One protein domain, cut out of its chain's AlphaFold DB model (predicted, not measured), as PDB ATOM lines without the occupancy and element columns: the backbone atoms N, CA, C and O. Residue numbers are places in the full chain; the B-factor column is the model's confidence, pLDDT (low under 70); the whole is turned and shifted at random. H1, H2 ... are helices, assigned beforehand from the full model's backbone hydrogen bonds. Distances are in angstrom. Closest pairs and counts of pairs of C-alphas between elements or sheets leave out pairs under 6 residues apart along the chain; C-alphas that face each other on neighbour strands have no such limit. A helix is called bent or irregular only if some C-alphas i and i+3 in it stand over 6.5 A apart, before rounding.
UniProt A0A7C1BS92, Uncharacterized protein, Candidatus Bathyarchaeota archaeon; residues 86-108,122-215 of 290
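This is residues 86 to 108 and 122 to 215 of the 290 residues of an uncharacterized protein of Candidatus Bathyarchaeota archaeon (UniProt A0A7C1BS92). The long helix H1 is crossed by H3 and H4 to make one group of helices, and H6, H7 and H8 lie side by side as a small three-helix bundle toward the other end. H7 and the short H5 join the two groups by packing on H1, while H2 lies off at one end and touches no helix. The printed part has 117 residues with eight named helices, H1 to H8 in chain order, and no named strand; the class is all helix. It is compact, with a radius of gyration of the C-alphas of 14.7 A and spans of 42 by 28 by 23 A.

H1, residues 86 to 107, runs 32.0 A from C-alpha 86 at (114.331, 94.192, 96.175). H2 is residues 122 to 125, H3 130 to 144 with 21.2 A, H4 147 to 156, H5 158 to 161, H6 171 to 179 and H7 184 to 196 with 19.5 A. H8, residues 202 to 214, 15.9 A, ends at (129.492, 93.491, 107.914) and is only just irregular: C-alphas 208 and 211 are 7.0 A apart.

The hub H1 touches H3, about perpendicular at 80 degrees, closest at the C-alphas of Lys 94 and Leu 133, 7.0 A. H1 touches H4 with residues 99 to 103 alone, closest at C-alphas 102 and 151, 6.6 A. H3 and H4 touch only at the corner, closest at C-alphas 144 and 150, 5.8 A. H1 touches H7 at 84 degrees, about perpendicular, closest at C-alphas 88 and 184, 6.6 A. H5 touches H7, with C-alphas 160 and 192 closest at 3.8 A, and H1, with C-alphas 96 and 161 closest at 6.1 A. H7 and H8 form a helical hairpin at a shallow tilt of 23 degrees, closest at C-alphas 190 and 210, 6.3 A. H6 touches H8 the same way at 26 degrees, a shallow tilt, closest at C-alphas 177 and 210, 6.5 A. Every O i to N i+4 pair is within hydrogen-bond range in H1, H3, H4 and H6, against 7 of 9 in H7 and 7 of 9 in H8; H2 and H5 are too short for such a pair.

The C-alphas farthest apart, Leu 123 and His 203, are 44.4 A apart. Residues 109 to 121 are not printed, and C-alphas 108 and 122 are 19.3 A apart across that cut. Of the links printed whole, H5 to H6 is short and the others are tight. The mean pLDDT of the printed part is 76.8, with 36 residues under 70, among them 122 to 134 and 136 to 150.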
ATOM      1  N   LYS A  86     115.767  93.867  96.280       92.12
ATOM      2  CA  LYS A  86     114.331  94.192  96.175       92.12
ATOM      3  C   LYS A  86     113.805  94.649  97.540       92.12
ATOM      4  O   LYS A  86     113.267  95.748  97.647       92.12
ATOM      5  N   ASP A  87     114.058  93.861  98.583       86.69
ATOM      6  CA  ASP A  87     113.611  94.152  99.947       86.69
ATOM      7  C   ASP A  87     114.273  95.411 100.522       86.69
ATOM      8  O   ASP A  87     113.625  96.208 101.199       86.69
ATOM      9  N   LYS A  88     115.573  95.610 100.273       87.00
ATOM     10  CA  LYS A  88     116.302  96.785 100.771       87.00
ATOM     11  C   LYS A  88     115.882  98.070 100.078       87.00
ATOM     12  O   LYS A  88     115.704  99.068 100.762       87.00
ATOM     13  N   ILE A  89     115.723  98.056  98.757       90.62
ATOM     14  CA  ILE A  89     115.260  99.221  97.995       90.62
ATOM     15  C   ILE A  89     113.868  99.620  98.476       90.62
ATOM     16  O   ILE A  89     113.630 100.797  98.726       90.62
ATOM     17  N   GLU A  90     112.978  98.647  98.659       85.56
ATOM     18  CA  GLU A  90     111.633  98.902  99.167       85.56
ATOM     19  C   GLU A  90     111.659  99.483 100.584       85.56
ATOM     20  O   GLU A  90     111.005 100.481 100.876       85.56
ATOM     21  N   TRP A  91     112.496  98.927 101.459       82.81
ATOM     22  CA  TRP A  91     112.684  99.471 102.798       82.81
ATOM     23  C   TRP A  91     113.254 100.899 102.785       82.81
ATOM     24  O   TRP A  91     112.762 101.749 103.519       82.81
ATOM     25  N   ILE A  92     114.237 101.196 101.926       86.19
ATOM     26  CA  ILE A  92     114.814 102.543 101.781       86.19
ATOM     27  C   ILE A  92     113.766 103.532 101.263       86.19
ATOM     28  O   ILE A  92     113.719 104.659 101.745       86.19
ATOM     29  N   LYS A  93     112.896 103.140 100.321       84.06
ATOM     30  CA  LYS A  93     111.789 103.997  99.863       84.06
ATOM     31  C   LYS A  93     110.871 104.388 101.015       84.06
ATOM     32  O   LYS A  93     110.576 105.565 101.183       84.06
ATOM     33  N   LYS A  94     110.471 103.420 101.840       79.94
ATOM     34  CA  LYS A  94     109.644 103.693 103.021       79.94
ATOM     35  C   LYS A  94     110.397 104.528 104.060       79.94
ATOM     36  O   LYS A  94     109.809 105.391 104.699       79.94
ATOM     37  N   LEU A  95     111.709 104.334 104.186       81.75
ATOM     38  CA  LEU A  95     112.548 105.160 105.048       81.75
ATOM     39  C   LEU A  95     112.629 106.620 104.576       81.75
ATOM     40  O   LEU A  95     112.624 107.504 105.425       81.75
ATOM     41  N   ARG A  96     112.657 106.892 103.261       82.00
ATOM     42  CA  ARG A  96     112.581 108.267 102.720       82.00
ATOM     43  C   ARG A  96     111.319 108.977 103.209       82.00
ATOM     44  O   ARG A  96     111.402 110.099 103.682       82.00
ATOM     45  N   ILE A  97     110.184 108.278 103.182       77.31
ATOM     46  CA  ILE A  97     108.901 108.805 103.665       77.31
ATOM     47  C   ILE A  97     108.988 109.158 105.153       77.31
ATOM     48  O   ILE A  97     108.608 110.253 105.555       77.31
ATOM     49  N   VAL A  98     109.533 108.253 105.975       75.19
ATOM     50  CA  VAL A  98     109.734 108.504 107.412       75.19
ATOM     51  C   VAL A  98     110.670 109.692 107.648       75.19
ATOM     52  O   VAL A  98     110.366 110.544 108.478       75.19
ATOM     53  N   TYR A  99     111.771 109.783 106.902       79.25
ATOM     54  CA  TYR A  99     112.695 110.914 106.963       79.25
ATOM     55  C   TYR A  99     111.990 112.240 106.653       79.25
ATOM     56  O   TYR A  99     112.102 113.177 107.440       79.25
ATOM     57  N   ASP A 100     111.202 112.304 105.577       75.88
ATOM     58  CA  ASP A 100     110.467 113.514 105.200       75.88
ATOM     59  C   ASP A 100     109.455 113.935 106.281       75.88
ATOM     60  O   ASP A 100     109.346 115.123 106.603       75.88
ATOM     61  N   ILE A 101     108.775 112.968 106.912       70.62
ATOM     62  CA  ILE A 101     107.859 113.211 108.038       70.62
ATOM     63  C   ILE A 101     108.615 113.780 109.242       70.62
ATOM     64  O   ILE A 101     108.201 114.799 109.797       70.62
ATOM     65  N   ILE A 102     109.717 113.151 109.657       69.88
ATOM     66  CA  ILE A 102     110.509 113.605 110.811       69.88
ATOM     67  C   ILE A 102     111.059 115.011 110.545       69.88
ATOM     68  O   ILE A 102     110.905 115.899 111.384       69.88
ATOM     69  N   ARG A 103     111.607 115.244 109.348       71.69
ATOM     70  CA  ARG A 103     112.128 116.550 108.942       71.69
ATOM     71  C   ARG A 103     111.042 117.628 108.990       71.69
ATOM     72  O   ARG A 103     111.272 118.690 109.563       71.69
ATOM     73  N   SER A 104     109.840 117.347 108.476       65.25
ATOM     74  CA  SER A 104     108.718 118.301 108.528       65.25
ATOM     75  C   SER A 104     108.292 118.668 109.954       65.25
ATOM     76  O   SER A 104     107.947 119.820 110.195       65.25
ATOM     77  N   LYS A 105     108.382 117.727 110.907       63.84
ATOM     78  CA  LYS A 105     108.097 117.978 112.329       63.84
ATOM     79  C   LYS A 105     109.190 118.820 112.990       63.84
ATOM     80  O   LYS A 105     108.880 119.645 113.839       63.84
ATOM     81  N   SER A 106     110.450 118.627 112.592       54.53
ATOM     82  CA  SER A 106     111.598 119.362 113.143       54.53
ATOM     83  C   SER A 106     111.713 120.813 112.647       54.53
ATOM     84  O   SER A 106     112.230 121.661 113.366       54.53
ATOM     85  N   CYS A 107     111.220 121.121 111.438       44.22
ATOM     86  CA  CYS A 107     111.311 122.461 110.838       44.22
ATOM     87  C   CYS A 107     110.136 123.399 111.173       44.22
ATOM     88  O   CYS A 107     110.222 124.592 110.889       44.22
ATOM     89  N   SER A 108     109.045 122.904 111.761       40.09
ATOM     90  CA  SER A 108     107.961 123.749 112.268       40.09
ATOM     91  C   SER A 108     108.228 124.121 113.724       40.09
ATOM     92  O   SER A 108     108.359 123.230 114.560       40.09
ATOM     93  N   MET A 122     100.000 110.848 102.772       50.62
ATOM     94  CA  MET A 122      99.390 109.582 102.351       50.62
ATOM     95  C   MET A 122      98.302 109.771 101.283       50.62
ATOM     96  O   MET A 122      98.201 108.941 100.383       50.62
ATOM     97  N   LEU A 123      97.525 110.859 101.357       47.06
ATOM     98  CA  LEU A 123      96.534 111.260 100.350       47.06
ATOM     99  C   LEU A 123      97.192 111.642  99.018       47.06
ATOM    100  O   LEU A 123      96.699 111.232  97.971       47.06
ATOM    101  N   ASP A 124      98.320 112.354  99.055       50.03
ATOM    102  CA  ASP A 124      99.008 112.820  97.844       50.03
ATOM    103  C   ASP A 124      99.862 111.724  97.164       50.03
ATOM    104  O   ASP A 124     100.138 111.820  95.969       50.03
ATOM    105  N   ASN A 125     100.276 110.671  97.892       52.53
ATOM    106  CA  ASN A 125     101.206 109.634  97.391       52.53
ATOM    107  C   ASN A 125     100.661 108.188  97.401       52.53
ATOM    108  O   ASN A 125     101.372 107.262  97.015       52.53
ATOM    109  N   GLY A 126      99.414 107.977  97.824       50.03
ATOM    110  CA  GLY A 126      98.568 106.844  97.430       50.03
ATOM    111  C   GLY A 126      98.888 105.413  97.897       50.03
ATOM    112  O   GLY A 126      98.009 104.573  97.741       50.03
ATOM    113  N   GLU A 127     100.056 105.063  98.452       54.56
ATOM    114  CA  GLU A 127     100.418 103.624  98.545       54.56
ATOM    115  C   GLU A 127     101.267 103.187  99.760       54.56
ATOM    116  O   GLU A 127     102.185 102.381  99.605       54.56
ATOM    117  N   VAL A 128     101.005 103.649 100.991       59.09
ATOM    118  CA  VAL A 128     101.698 103.059 102.161       59.09
ATOM    119  C   VAL A 128     100.760 102.785 103.329       59.09
ATOM    120  O   VAL A 128     100.083 103.685 103.817       59.09
ATOM    121  N   ASP A 129     100.756 101.534 103.796       64.56
ATOM    122  CA  ASP A 129     100.051 101.111 105.008       64.56
ATOM    123  C   ASP A 129     100.649 101.818 106.248       64.56
ATOM    124  O   ASP A 129     101.847 101.657 106.522       64.56
ATOM    125  N   PRO A 130      99.848 102.566 107.037       64.75
ATOM    126  CA  PRO A 130     100.298 103.177 108.290       64.75
ATOM    127  C   PRO A 130     101.012 102.198 109.232       64.75
ATOM    128  O   PRO A 130     101.961 102.574 109.925       64.75
ATOM    129  N   GLY A 131     100.578 100.932 109.255       64.81
ATOM    130  CA  GLY A 131     101.177  99.891 110.087       64.81
ATOM    131  C   GLY A 131     102.619  99.560 109.695       64.81
ATOM    132  O   GLY A 131     103.439  99.227 110.554       64.81
ATOM    133  N   GLU A 132     102.969  99.679 108.415       67.31
ATOM    134  CA  GLU A 132     104.335  99.465 107.939       67.31
ATOM    135  C   GLU A 132     105.266 100.628 108.287       67.31
ATOM    136  O   GLU A 132     106.415 100.389 108.665       67.31
ATOM    137  N   LEU A 133     104.774 101.868 108.218       67.00
ATOM    138  CA  LEU A 133     105.540 103.051 108.628       67.00
ATOM    139  C   LEU A 133     105.865 103.003 110.121       67.00
ATOM    140  O   LEU A 133     107.018 103.205 110.503       67.00
ATOM    141  N   LYS A 134     104.889 102.615 110.951       68.06
ATOM    142  CA  LYS A 134     105.094 102.434 112.392       68.06
ATOM    143  C   LYS A 134     106.176 101.392 112.699       68.06
ATOM    144  O   LYS A 134     107.038 101.627 113.537       68.06
ATOM    145  N   LYS A 135     106.205 100.266 111.974       70.56
ATOM    146  CA  LYS A 135     107.262  99.243 112.134       70.56
ATOM    147  C   LYS A 135     108.653  99.773 111.786       70.56
ATOM    148  O   LYS A 135     109.643  99.339 112.380       70.56
ATOM    149  N   ILE A 136     108.752 100.668 110.804       69.56
ATOM    150  CA  ILE A 136     110.023 101.301 110.437       69.56
ATOM    151  C   ILE A 136     110.455 102.264 111.534       69.56
ATOM    152  O   ILE A 136     111.592 102.168 111.982       69.56
ATOM    153  N   GLU A 137     109.551 103.112 112.019       68.31
ATOM    154  CA  GLU A 137     109.808 104.016 113.142       68.31
ATOM    155  C   GLU A 137     110.261 103.248 114.394       68.31
ATOM    156  O   GLU A 137     111.317 103.544 114.944       68.31
ATOM    157  N   GLU A 138     109.565 102.172 114.773       69.25
ATOM    158  CA  GLU A 138     109.967 101.287 115.876       69.25
ATOM    159  C   GLU A 138     111.351 100.657 115.655       69.25
ATOM    160  O   GLU A 138     112.132 100.499 116.594       69.25
ATOM    161  N   THR A 139     111.675 100.282 114.413       68.56
ATOM    162  CA  THR A 139     112.992  99.732 114.058       68.56
ATOM    163  C   THR A 139     114.093 100.784 114.200       68.56
ATOM    164  O   THR A 139     115.185 100.459 114.665       68.56
ATOM    165  N   LEU A 140     113.814 102.035 113.829       66.62
ATOM    166  CA  LEU A 140     114.744 103.155 113.961       66.62
ATOM    167  C   LEU A 140     114.934 103.548 115.431       66.62
ATOM    168  O   LEU A 140     116.067 103.691 115.875       66.62
ATOM    169  N   LEU A 141     113.851 103.617 116.207       62.84
ATOM    170  CA  LEU A 141     113.894 103.901 117.642       62.84
ATOM    171  C   LEU A 141     114.671 102.839 118.421       62.84
ATOM    172  O   LEU A 141     115.481 103.177 119.277       62.84
ATOM    173  N   LYS A 142     114.505 101.554 118.083       66.88
ATOM    174  CA  LYS A 142     115.326 100.470 118.652       66.88
ATOM    175  C   LYS A 142     116.816 100.622 118.347       66.88
ATOM    176  O   LYS A 142     117.640 100.085 119.081       66.88
ATOM    177  N   PHE A 143     117.161 101.289 117.251       64.25
ATOM    178  CA  PHE A 143     118.542 101.473 116.824       64.25
ATOM    179  C   PHE A 143     119.199 102.709 117.445       64.25
ATOM    180  O   PHE A 143     120.359 102.625 117.839       64.25
ATOM    181  N   SER A 144     118.490 103.836 117.529       64.56
ATOM    182  CA  SER A 144     119.056 105.122 117.965       64.56
ATOM    183  C   SER A 144     118.653 105.548 119.384       64.56
ATOM    184  O   SER A 144     119.330 106.381 119.984       64.56
ATOM    185  N   GLY A 145     117.561 105.004 119.927       61.62
ATOM    186  CA  GLY A 145     117.011 105.332 121.246       61.62
ATOM    187  C   GLY A 145     116.080 106.552 121.289       61.62
ATOM    188  O   GLY A 145     115.243 106.620 122.182       61.62
ATOM    189  N   SER A 146     116.167 107.488 120.334       66.31
ATOM    190  CA  SER A 146     115.272 108.657 120.253       66.31
ATOM    191  C   SER A 146     115.040 109.118 118.811       66.31
ATOM    192  O   SER A 146     115.850 108.814 117.926       66.31
ATOM    193  N   LEU A 147     113.947 109.857 118.571       64.06
ATOM    194  CA  LEU A 147     113.608 110.409 117.253       64.06
ATOM    195  C   LEU A 147     114.616 111.466 116.786       64.06
ATOM    196  O   LEU A 147     114.925 111.514 115.600       64.06
ATOM    197  N   GLU A 148     115.174 112.259 117.698       65.00
ATOM    198  CA  GLU A 148     116.210 113.255 117.402       65.00
ATOM    199  C   GLU A 148     117.457 112.568 116.841       65.00
ATOM    200  O   GLU A 148     117.946 112.929 115.773       65.00
ATOM    201  N   ARG A 149     117.901 111.478 117.480       65.50
ATOM    202  CA  ARG A 149     119.035 110.680 116.995       65.50
ATOM    203  C   ARG A 149     118.733 109.960 115.681       65.50
ATOM    204  O   ARG A 149     119.634 109.764 114.869       65.50
ATOM    205  N   VAL A 150     117.476 109.551 115.450       67.75
ATOM    206  CA  VAL A 150     117.051 109.045 114.129       67.75
ATOM    207  C   VAL A 150     117.206 110.145 113.081       67.75
ATOM    208  O   VAL A 150     117.744 109.881 112.009       67.75
ATOM    209  N   HIS A 151     116.740 111.359 113.375       72.00
ATOM    210  CA  HIS A 151     116.809 112.490 112.457       72.00
ATOM    211  C   HIS A 151     118.255 112.844 112.105       72.00
ATOM    212  O   HIS A 151     118.590 112.881 110.926       72.00
ATOM    213  N   GLU A 152     119.121 113.018 113.107       74.88
ATOM    214  CA  GLU A 152     120.549 113.307 112.919       74.88
ATOM    215  C   GLU A 152     121.233 112.248 112.047       74.88
ATOM    216  O   GLU A 152     121.921 112.580 111.083       74.88
ATOM    217  N   PHE A 153     120.979 110.967 112.329       78.69
ATOM    218  CA  PHE A 153     121.498 109.863 111.527       78.69
ATOM    219  C   PHE A 153     121.019 109.935 110.071       78.69
ATOM    220  O   PHE A 153     121.809 109.798 109.137       78.69
ATOM    221  N   LEU A 154     119.715 110.115 109.849       79.94
ATOM    222  CA  LEU A 154     119.163 110.150 108.497       79.94
ATOM    223  C   LEU A 154     119.639 111.383 107.724       79.94
ATOM    224  O   LEU A 154     119.877 111.270 106.523       79.94
ATOM    225  N   GLU A 155     119.847 112.511 108.402       82.56
ATOM    226  CA  GLU A 155     120.417 113.722 107.815       82.56
ATOM    227  C   GLU A 155     121.888 113.516 107.415       82.56
ATOM    228  O   GLU A 155     122.267 113.831 106.285       82.56
ATOM    229  N   GLU A 156     122.705 112.900 108.280       82.94
ATOM    230  CA  GLU A 156     124.116 112.575 108.002       82.94
ATOM    231  C   GLU A 156     124.272 111.651 106.777       82.94
ATOM    232  O   GLU A 156     125.228 111.760 105.997       82.94
ATOM    233  N   TYR A 157     123.327 110.725 106.586       84.50
ATOM    234  CA  TYR A 157     123.359 109.721 105.521       84.50
ATOM    235  C   TYR A 157     122.296 109.930 104.433       84.50
ATOM    236  O   TYR A 157     122.010 108.996 103.677       84.50
ATOM    237  N   LYS A 158     121.756 111.148 104.281       85.00
ATOM    238  CA  LYS A 158     120.662 111.443 103.337       85.00
ATOM    239  C   LYS A 158     120.959 111.061 101.890       85.00
ATOM    240  O   LYS A 158     120.090 110.538 101.197       85.00
ATOM    241  N   ASP A 159     122.206 111.198 101.445       84.25
ATOM    242  CA  ASP A 159     122.615 110.792 100.094       84.25
ATOM    243  C   ASP A 159     122.413 109.291  99.849       84.25
ATOM    244  O   ASP A 159     122.175 108.858  98.720       84.25
ATOM    245  N   GLY A 160     122.497 108.488 100.913       85.62
ATOM    246  CA  GLY A 160     122.223 107.057 100.887       85.62
ATOM    247  C   GLY A 160     120.738 106.730 100.802       85.62
ATOM    248  O   GLY A 160     120.375 105.670 100.289       85.62
ATOM    249  N   LEU A 161     119.874 107.641 101.264       83.81
ATOM    250  CA  LEU A 161     118.435 107.514 101.084       83.81
ATOM    251  C   LEU A 161     118.117 107.652  99.604       83.81
ATOM    252  O   LEU A 161     117.460 106.770  99.062       83.81
ATOM    253  N   PHE A 162     118.640 108.673  98.926       83.56
ATOM    254  CA  PHE A 162     118.365 108.971  97.518       83.56
ATOM    255  C   PHE A 162     119.436 108.394  96.587       83.56
ATOM    256  O   PHE A 162     120.319 109.112  96.124       83.56
ATOM    257  N   PHE A 163     119.368 107.093  96.291       86.75
ATOM    258  CA  PHE A 163     120.282 106.433  95.350       86.75
ATOM    259  C   PHE A 163     119.562 105.684  94.227       86.75
ATOM    260  O   PHE A 163     118.434 105.208  94.416       86.75
ATOM    261  N   THR A 164     120.268 105.521  93.105       83.62
ATOM    262  CA  THR A 164     119.865 104.663  91.983       83.62
ATOM    263  C   THR A 164     120.761 103.414  91.889       83.62
ATOM    264  O   THR A 164     121.977 103.538  91.701       83.62
ATOM    265  N   PRO A 165     120.209 102.189  92.015       85.31
ATOM    266  CA  PRO A 165     120.961 100.943  91.846       85.31
ATOM    267  C   PRO A 165     121.618 100.832  90.464       85.31
ATOM    268  O   PRO A 165     120.979 101.105  89.453       85.31
ATOM    269  N   GLY A 166     122.875 100.394  90.405       83.44
ATOM    270  CA  GLY A 166     123.628 100.250  89.156       83.44
ATOM    271  C   GLY A 166     124.290 101.539  88.658       83.44
ATOM    272  O   GLY A 166     125.323 101.444  88.001       83.44
ATOM    273  N   GLU A 167     123.761 102.711  89.021       84.00
ATOM    274  CA  GLU A 167     124.320 104.026  88.667       84.00
ATOM    275  C   GLU A 167     125.137 104.622  89.818       84.00
ATOM    276  O   GLU A 167     126.340 104.850  89.700       84.00
ATOM    277  N   ASP A 168     124.495 104.843  90.966       84.12
ATOM    278  CA  ASP A 168     125.145 105.405  92.150       84.12
ATOM    279  C   ASP A 168     125.982 104.374  92.895       84.12
ATOM    280  O   ASP A 168     127.049 104.688  93.424       84.12
ATOM    281  N   VAL A 169     125.486 103.138  92.931       86.56
ATOM    282  CA  VAL A 169     126.167 101.986  93.516       86.56
ATOM    283  C   VAL A 169     126.252 100.926  92.436       86.56
ATOM    284  O   VAL A 169     125.252 100.296  92.090       86.56
ATOM    285  N   ASN A 170     127.453 100.731  91.894       89.69
ATOM    286  CA  ASN A 170     127.665  99.748  90.840       89.69
ATOM    287  C   ASN A 170     127.341  98.319  91.317       89.69
ATOM    288  O   ASN A 170     127.385  97.992  92.510       89.69
ATOM    289  N   TRP A 171     127.072  97.434  90.358       91.75
ATOM    290  CA  TRP A 171     126.635  96.061  90.612       91.75
ATOM    291  C   TRP A 171     127.617  95.243  91.454       91.75
ATOM    292  O   TRP A 171     127.203  94.372  92.224       91.75
ATOM    293  N   ARG A 172     128.920  95.534  91.357       91.00
ATOM    294  CA  ARG A 172     129.948  94.872  92.165       91.00
ATOM    295  C   ARG A 172     129.824  95.253  93.637       91.00
ATOM    296  O   ARG A 172     129.830  94.370  94.490       91.00
ATOM    297  N   LEU A 173     129.699  96.538  93.951       91.38
ATOM    298  CA  LEU A 173     129.509  96.993  95.330       91.38
ATOM    299  C   LEU A 173     128.182  96.487  95.893       91.38
ATOM    300  O   LEU A 173     128.156  95.990  97.018       91.38
ATOM    301  N   MET A 174     127.119  96.493  95.083       93.31
ATOM    302  CA  MET A 174     125.844  95.889  95.466       93.31
ATOM    303  C   MET A 174     125.992  94.407  95.831       93.31
ATOM    304  O   MET A 174     125.456  93.959  96.848       93.31
ATOM    305  N   TRP A 175     126.739  93.645  95.026       92.56
ATOM    306  CA  TRP A 175     127.041  92.242  95.303       92.56
ATOM    307  C   TRP A 175     127.789  92.063  96.620       92.56
ATOM    308  O   TRP A 175     127.448  91.177  97.397       92.56
ATOM    309  N   HIS A 176     128.788  92.899  96.897       90.19
ATOM    310  CA  HIS A 176     129.539  92.799  98.145       90.19
ATOM    311  C   HIS A 176     128.688  93.169  99.360       90.19
ATOM    312  O   HIS A 176     128.735  92.444 100.343       90.19
ATOM    313  N   ILE A 177     127.855  94.210  99.294       89.81
ATOM    314  CA  ILE A 177     126.899  94.546 100.367       89.81
ATOM    315  C   ILE A 177     125.961  93.361 100.656       89.81
ATOM    316  O   ILE A 177     125.735  93.025 101.818       89.81
ATOM    317  N   TYR A 178     125.467  92.692  99.608       89.38
ATOM    318  CA  TYR A 178     124.689  91.458  99.743       89.38
ATOM    319  C   TYR A 178     125.503  90.327 100.386       89.38
ATOM    320  O   TYR A 178     125.057  89.729 101.360       89.38
ATOM    321  N   TRP A 179     126.708  90.062  99.878       86.62
ATOM    322  CA  TRP A 179     127.603  89.018 100.382       86.62
ATOM    323  C   TRP A 179     127.897  89.188 101.873       86.62
ATOM    324  O   TRP A 179     127.896  88.237 102.648       86.62
ATOM    325  N   PHE A 180     128.094  90.437 102.276       82.25
ATOM    326  CA  PHE A 180     128.336  90.851 103.645       82.25
ATOM    327  C   PHE A 180     127.067  90.938 104.504       82.25
ATOM    328  O   PHE A 180     127.164  91.172 105.704       82.25
ATOM    329  N   SER A 181     125.888  90.718 103.917       78.56
ATOM    330  CA  SER A 181     124.598  90.700 104.611       78.56
ATOM    331  C   SER A 181     124.362  91.937 105.482       78.56
ATOM    332  O   SER A 181     123.877  91.828 106.607       78.56
ATOM    333  N   ILE A 182     124.690  93.126 104.960       80.31
ATOM    334  CA  ILE A 182     124.530  94.387 105.701       80.31
ATOM    335  C   ILE A 182     123.071  94.546 106.161       80.31
ATOM    336  O   ILE A 182     122.123  94.268 105.405       80.31
ATOM    337  N   ASP A 183     122.874  94.957 107.417       73.88
ATOM    338  CA  ASP A 183     121.544  95.152 107.995       73.88
ATOM    339  C   ASP A 183     120.788  96.311 107.321       73.88
ATOM    340  O   ASP A 183     121.281  96.970 106.408       73.88
ATOM    341  N   ARG A 184     119.495  96.464 107.633       76.06
ATOM    342  CA  ARG A 184     118.644  97.440 106.932       76.06
ATOM    343  C   ARG A 184     119.108  98.870 107.203       76.06
ATOM    344  O   ARG A 184     119.214  99.628 106.258       76.06
ATOM    345  N   ILE A 185     119.476  99.203 108.432       74.94
ATOM    346  CA  ILE A 185     119.801 100.579 108.817       74.94
ATOM    347  C   ILE A 185     121.176 100.985 108.283       74.94
ATOM    348  O   ILE A 185     121.326 102.039 107.665       74.94
ATOM    349  N   ARG A 186     122.167 100.100 108.409       78.62
ATOM    350  CA  ARG A 186     123.531 100.342 107.922       78.62
ATOM    351  C   ARG A 186     123.643 100.371 106.402       78.62
ATOM    352  O   ARG A 186     124.659 100.832 105.882       78.62
ATOM    353  N   ILE A 187     122.630  99.910 105.662       85.38
ATOM    354  CA  ILE A 187     122.689  99.967 104.199       85.38
ATOM    355  C   ILE A 187     122.709 101.409 103.690       85.38
ATOM    356  O   ILE A 187     123.402 101.693 102.719       85.38
ATOM    357  N   VAL A 188     122.014 102.327 104.370       86.00
ATOM    358  CA  VAL A 188     121.982 103.749 104.001       86.00
ATOM    359  C   VAL A 188     123.371 104.357 104.181       86.00
ATOM    360  O   VAL A 188     123.857 105.045 103.289       86.00
ATOM    361  N   GLN A 189     124.062 103.999 105.268       86.31
ATOM    362  CA  GLN A 189     125.455 104.391 105.503       86.31
ATOM    363  C   GLN A 189     126.382 103.853 104.411       86.31
ATOM    364  O   GLN A 189     127.176 104.601 103.842       86.31
ATOM    365  N   ALA A 190     126.252 102.563 104.075       87.75
ATOM    366  CA  ALA A 190     127.037 101.929 103.020       87.75
ATOM    367  C   ALA A 190     126.863 102.654 101.679       87.75
ATOM    368  O   ALA A 190     127.847 102.977 101.020       87.75
ATOM    369  N   ILE A 191     125.619 102.944 101.293       91.06
ATOM    370  CA  ILE A 191     125.293 103.622 100.035       91.06
ATOM    371  C   ILE A 191     125.808 105.066 100.046       91.06
ATOM    372  O   ILE A 191     126.466 105.479  99.092       91.06
ATOM    373  N   ALA A 192     125.566 105.820 101.122       89.38
ATOM    374  CA  ALA A 192     126.032 107.198 101.255       89.38
ATOM    375  C   ALA A 192     127.561 107.288 101.141       89.38
ATOM    376  O   ALA A 192     128.083 108.157 100.444       89.38
ATOM    377  N   TYR A 193     128.283 106.360 101.776       88.12
ATOM    378  CA  TYR A 193     129.738 106.298 101.680       88.12
ATOM    379  C   TYR A 193     130.206 105.986 100.257       88.12
ATOM    380  O   TYR A 193     131.102 106.659  99.752       88.12
ATOM    381  N   VAL A 194     129.588 105.006  99.587       88.56
ATOM    382  CA  VAL A 194     129.899 104.686  98.183       88.56
ATOM    383  C   VAL A 194     129.708 105.915  97.294       88.56
ATOM    384  O   VAL A 194     130.588 106.232  96.497       88.56
ATOM    385  N   LYS A 195     128.594 106.640  97.460       88.44
ATOM    386  CA  LYS A 195     128.291 107.840  96.670       88.44
ATOM    387  C   LYS A 195     129.295 108.966  96.902       88.44
ATOM    388  O   LYS A 195     129.757 109.558  95.930       88.44
ATOM    389  N   ARG A 196     129.673 109.226  98.157       86.94
ATOM    390  CA  ARG A 196     130.693 110.232  98.506       86.94
ATOM    391  C   ARG A 196     132.082 109.883  97.964       86.94
ATOM    392  O   ARG A 196     132.881 110.775  97.714       86.94
ATOM    393  N   ASN A 197     132.355 108.597  97.742       86.69
ATOM    394  CA  ASN A 197     133.672 108.092  97.362       86.69
ATOM    395  C   ASN A 197     133.699 107.462  95.958       86.69
ATOM    396  O   ASN A 197     134.454 106.517  95.730       86.69
ATOM    397  N   LYS A 198     132.926 107.983  94.990       81.06
ATOM    398  CA  LYS A 198     132.897 107.465  93.600       81.06
ATOM    399  C   LYS A 198     134.279 107.392  92.925       81.06
ATOM    400  O   LYS A 198     134.468 106.566  92.038       81.06
ATOM    401  N   GLY A 199     135.245 108.211  93.354       82.81
ATOM    402  CA  GLY A 199     136.629 108.187  92.857       82.81
ATOM    403  C   GLY A 199     137.520 107.085  93.453       82.81
ATOM    404  O   GLY A 199     138.622 106.858  92.960       82.81
ATOM    405  N   MET A 200     137.079 106.386  94.502       88.06
ATOM    406  CA  MET A 200     137.843 105.295  95.107       88.06
ATOM    407  C   MET A 200     137.625 103.977  94.362       88.06
ATOM    408  O   MET A 200     136.532 103.660  93.896       88.06
ATOM    409  N   SER A 201     138.664 103.139  94.315       90.56
ATOM    410  CA  SER A 201     138.518 101.796  93.752       90.56
ATOM    411  C   SER A 201     137.519 100.958  94.560       90.56
ATOM    412  O   SER A 201     137.489 101.004  95.792       90.56
ATOM    413  N   ASN A 202     136.753 100.104  93.872       86.56
ATOM    414  CA  ASN A 202     135.798  99.200  94.521       86.56
ATOM    415  C   ASN A 202     136.449  98.360  95.636       86.56
ATOM    416  O   ASN A 202     135.847  98.163  96.685       86.56
ATOM    417  N   HIS A 203     137.688  97.889  95.442       86.06
ATOM    418  CA  HIS A 203     138.413  97.136  96.473       86.06
ATOM    419  C   HIS A 203     138.695  97.969  97.730       86.06
ATOM    420  O   HIS A 203     138.559  97.442  98.835       86.06
ATOM    421  N   ALA A 204     139.066  99.244  97.575       84.19
ATOM    422  CA  ALA A 204     139.309 100.138  98.704       84.19
ATOM    423  C   ALA A 204     138.016 100.396  99.487       84.19
ATOM    424  O   ALA A 204     137.993 100.171 100.693       84.19
ATOM    425  N   ILE A 205     136.926 100.739  98.791       86.88
ATOM    426  CA  ILE A 205     135.595 100.938  99.389       86.88
ATOM    427  C   ILE A 205     135.153  99.691 100.169       86.88
ATOM    428  O   ILE A 205     134.700  99.778 101.315       86.88
ATOM    429  N   ILE A 206     135.313  98.507  99.569       85.81
ATOM    430  CA  ILE A 206     134.934  97.247 100.207       85.81
ATOM    431  C   ILE A 206     135.749  97.009 101.478       85.81
ATOM    432  O   ILE A 206     135.177  96.713 102.524       85.81
ATOM    433  N   ARG A 207     137.078  97.124 101.398       82.25
ATOM    434  CA  ARG A 207     137.980  96.808 102.512       82.25
ATOM    435  C   ARG A 207     137.848  97.805 103.661       82.25
ATOM    436  O   ARG A 207     137.842  97.386 104.813       82.25
ATOM    437  N   GLN A 208     137.784  99.095 103.348       80.75
ATOM    438  CA  GLN A 208     137.829 100.165 104.344       80.75
ATOM    439  C   GLN A 208     136.471 100.431 104.992       80.75
ATOM    440  O   GLN A 208     136.443 100.906 106.123       80.75
ATOM    441  N   TYR A 209     135.360 100.110 104.315       81.50
ATOM    442  CA  TYR A 209     134.033 100.481 104.805       81.50
ATOM    443  C   TYR A 209     133.004  99.346 104.776       81.50
ATOM    444  O   TYR A 209     132.487  98.972 105.826       81.50
ATOM    445  N   ILE A 210     132.741  98.721 103.621       83.12
ATOM    446  CA  ILE A 210     131.657  97.718 103.517       83.12
ATOM    447  C   ILE A 210     131.935  96.479 104.385       83.12
ATOM    448  O   ILE A 210     131.053  96.024 105.110       83.12
ATOM    449  N   ALA A 211     133.151  95.930 104.354       78.81
ATOM    450  CA  ALA A 211     133.504  94.768 105.170       78.81
ATOM    451  C   ALA A 211     133.499  95.086 106.685       78.81
ATOM    452  O   ALA A 211     132.987  94.283 107.464       78.81
ATOM    453  N   PRO A 212     133.996  96.246 107.153       78.81
ATOM    454  CA  PRO A 212     133.800  96.669 108.541       78.81
ATOM    455  C   PRO A 212     132.338  96.821 108.974       78.81
ATOM    456  O   PRO A 212     132.037  96.521 110.126       78.81
ATOM    457  N   LEU A 213     131.434  97.242 108.079       72.31
ATOM    458  CA  LEU A 213     129.995  97.299 108.376       72.31
ATOM    459  C   LEU A 213     129.374  95.905 108.564       72.31
ATOM    460  O   LEU A 213     128.393  95.772 109.299       72.31
ATOM    461  N   SER A 214     129.940  94.891 107.893       67.31
ATOM    462  CA  SER A 214     129.492  93.491 107.914       67.31
ATOM    463  C   SER A 214     129.990  92.719 109.109       67.31
ATOM    464  O   SER A 214     129.290  91.862 109.653       67.31
ATOM    465  N   LYS A 215     131.240  92.988 109.504       55.66
ATOM    466  CA  LYS A 215     131.716  92.560 110.798       55.66
ATOM    467  C   LYS A 215     130.704  93.166 111.742       55.66
ATOM    468  O   LYS A 215     130.482  94.376 111.752       55.66
TER     469      LYS A 215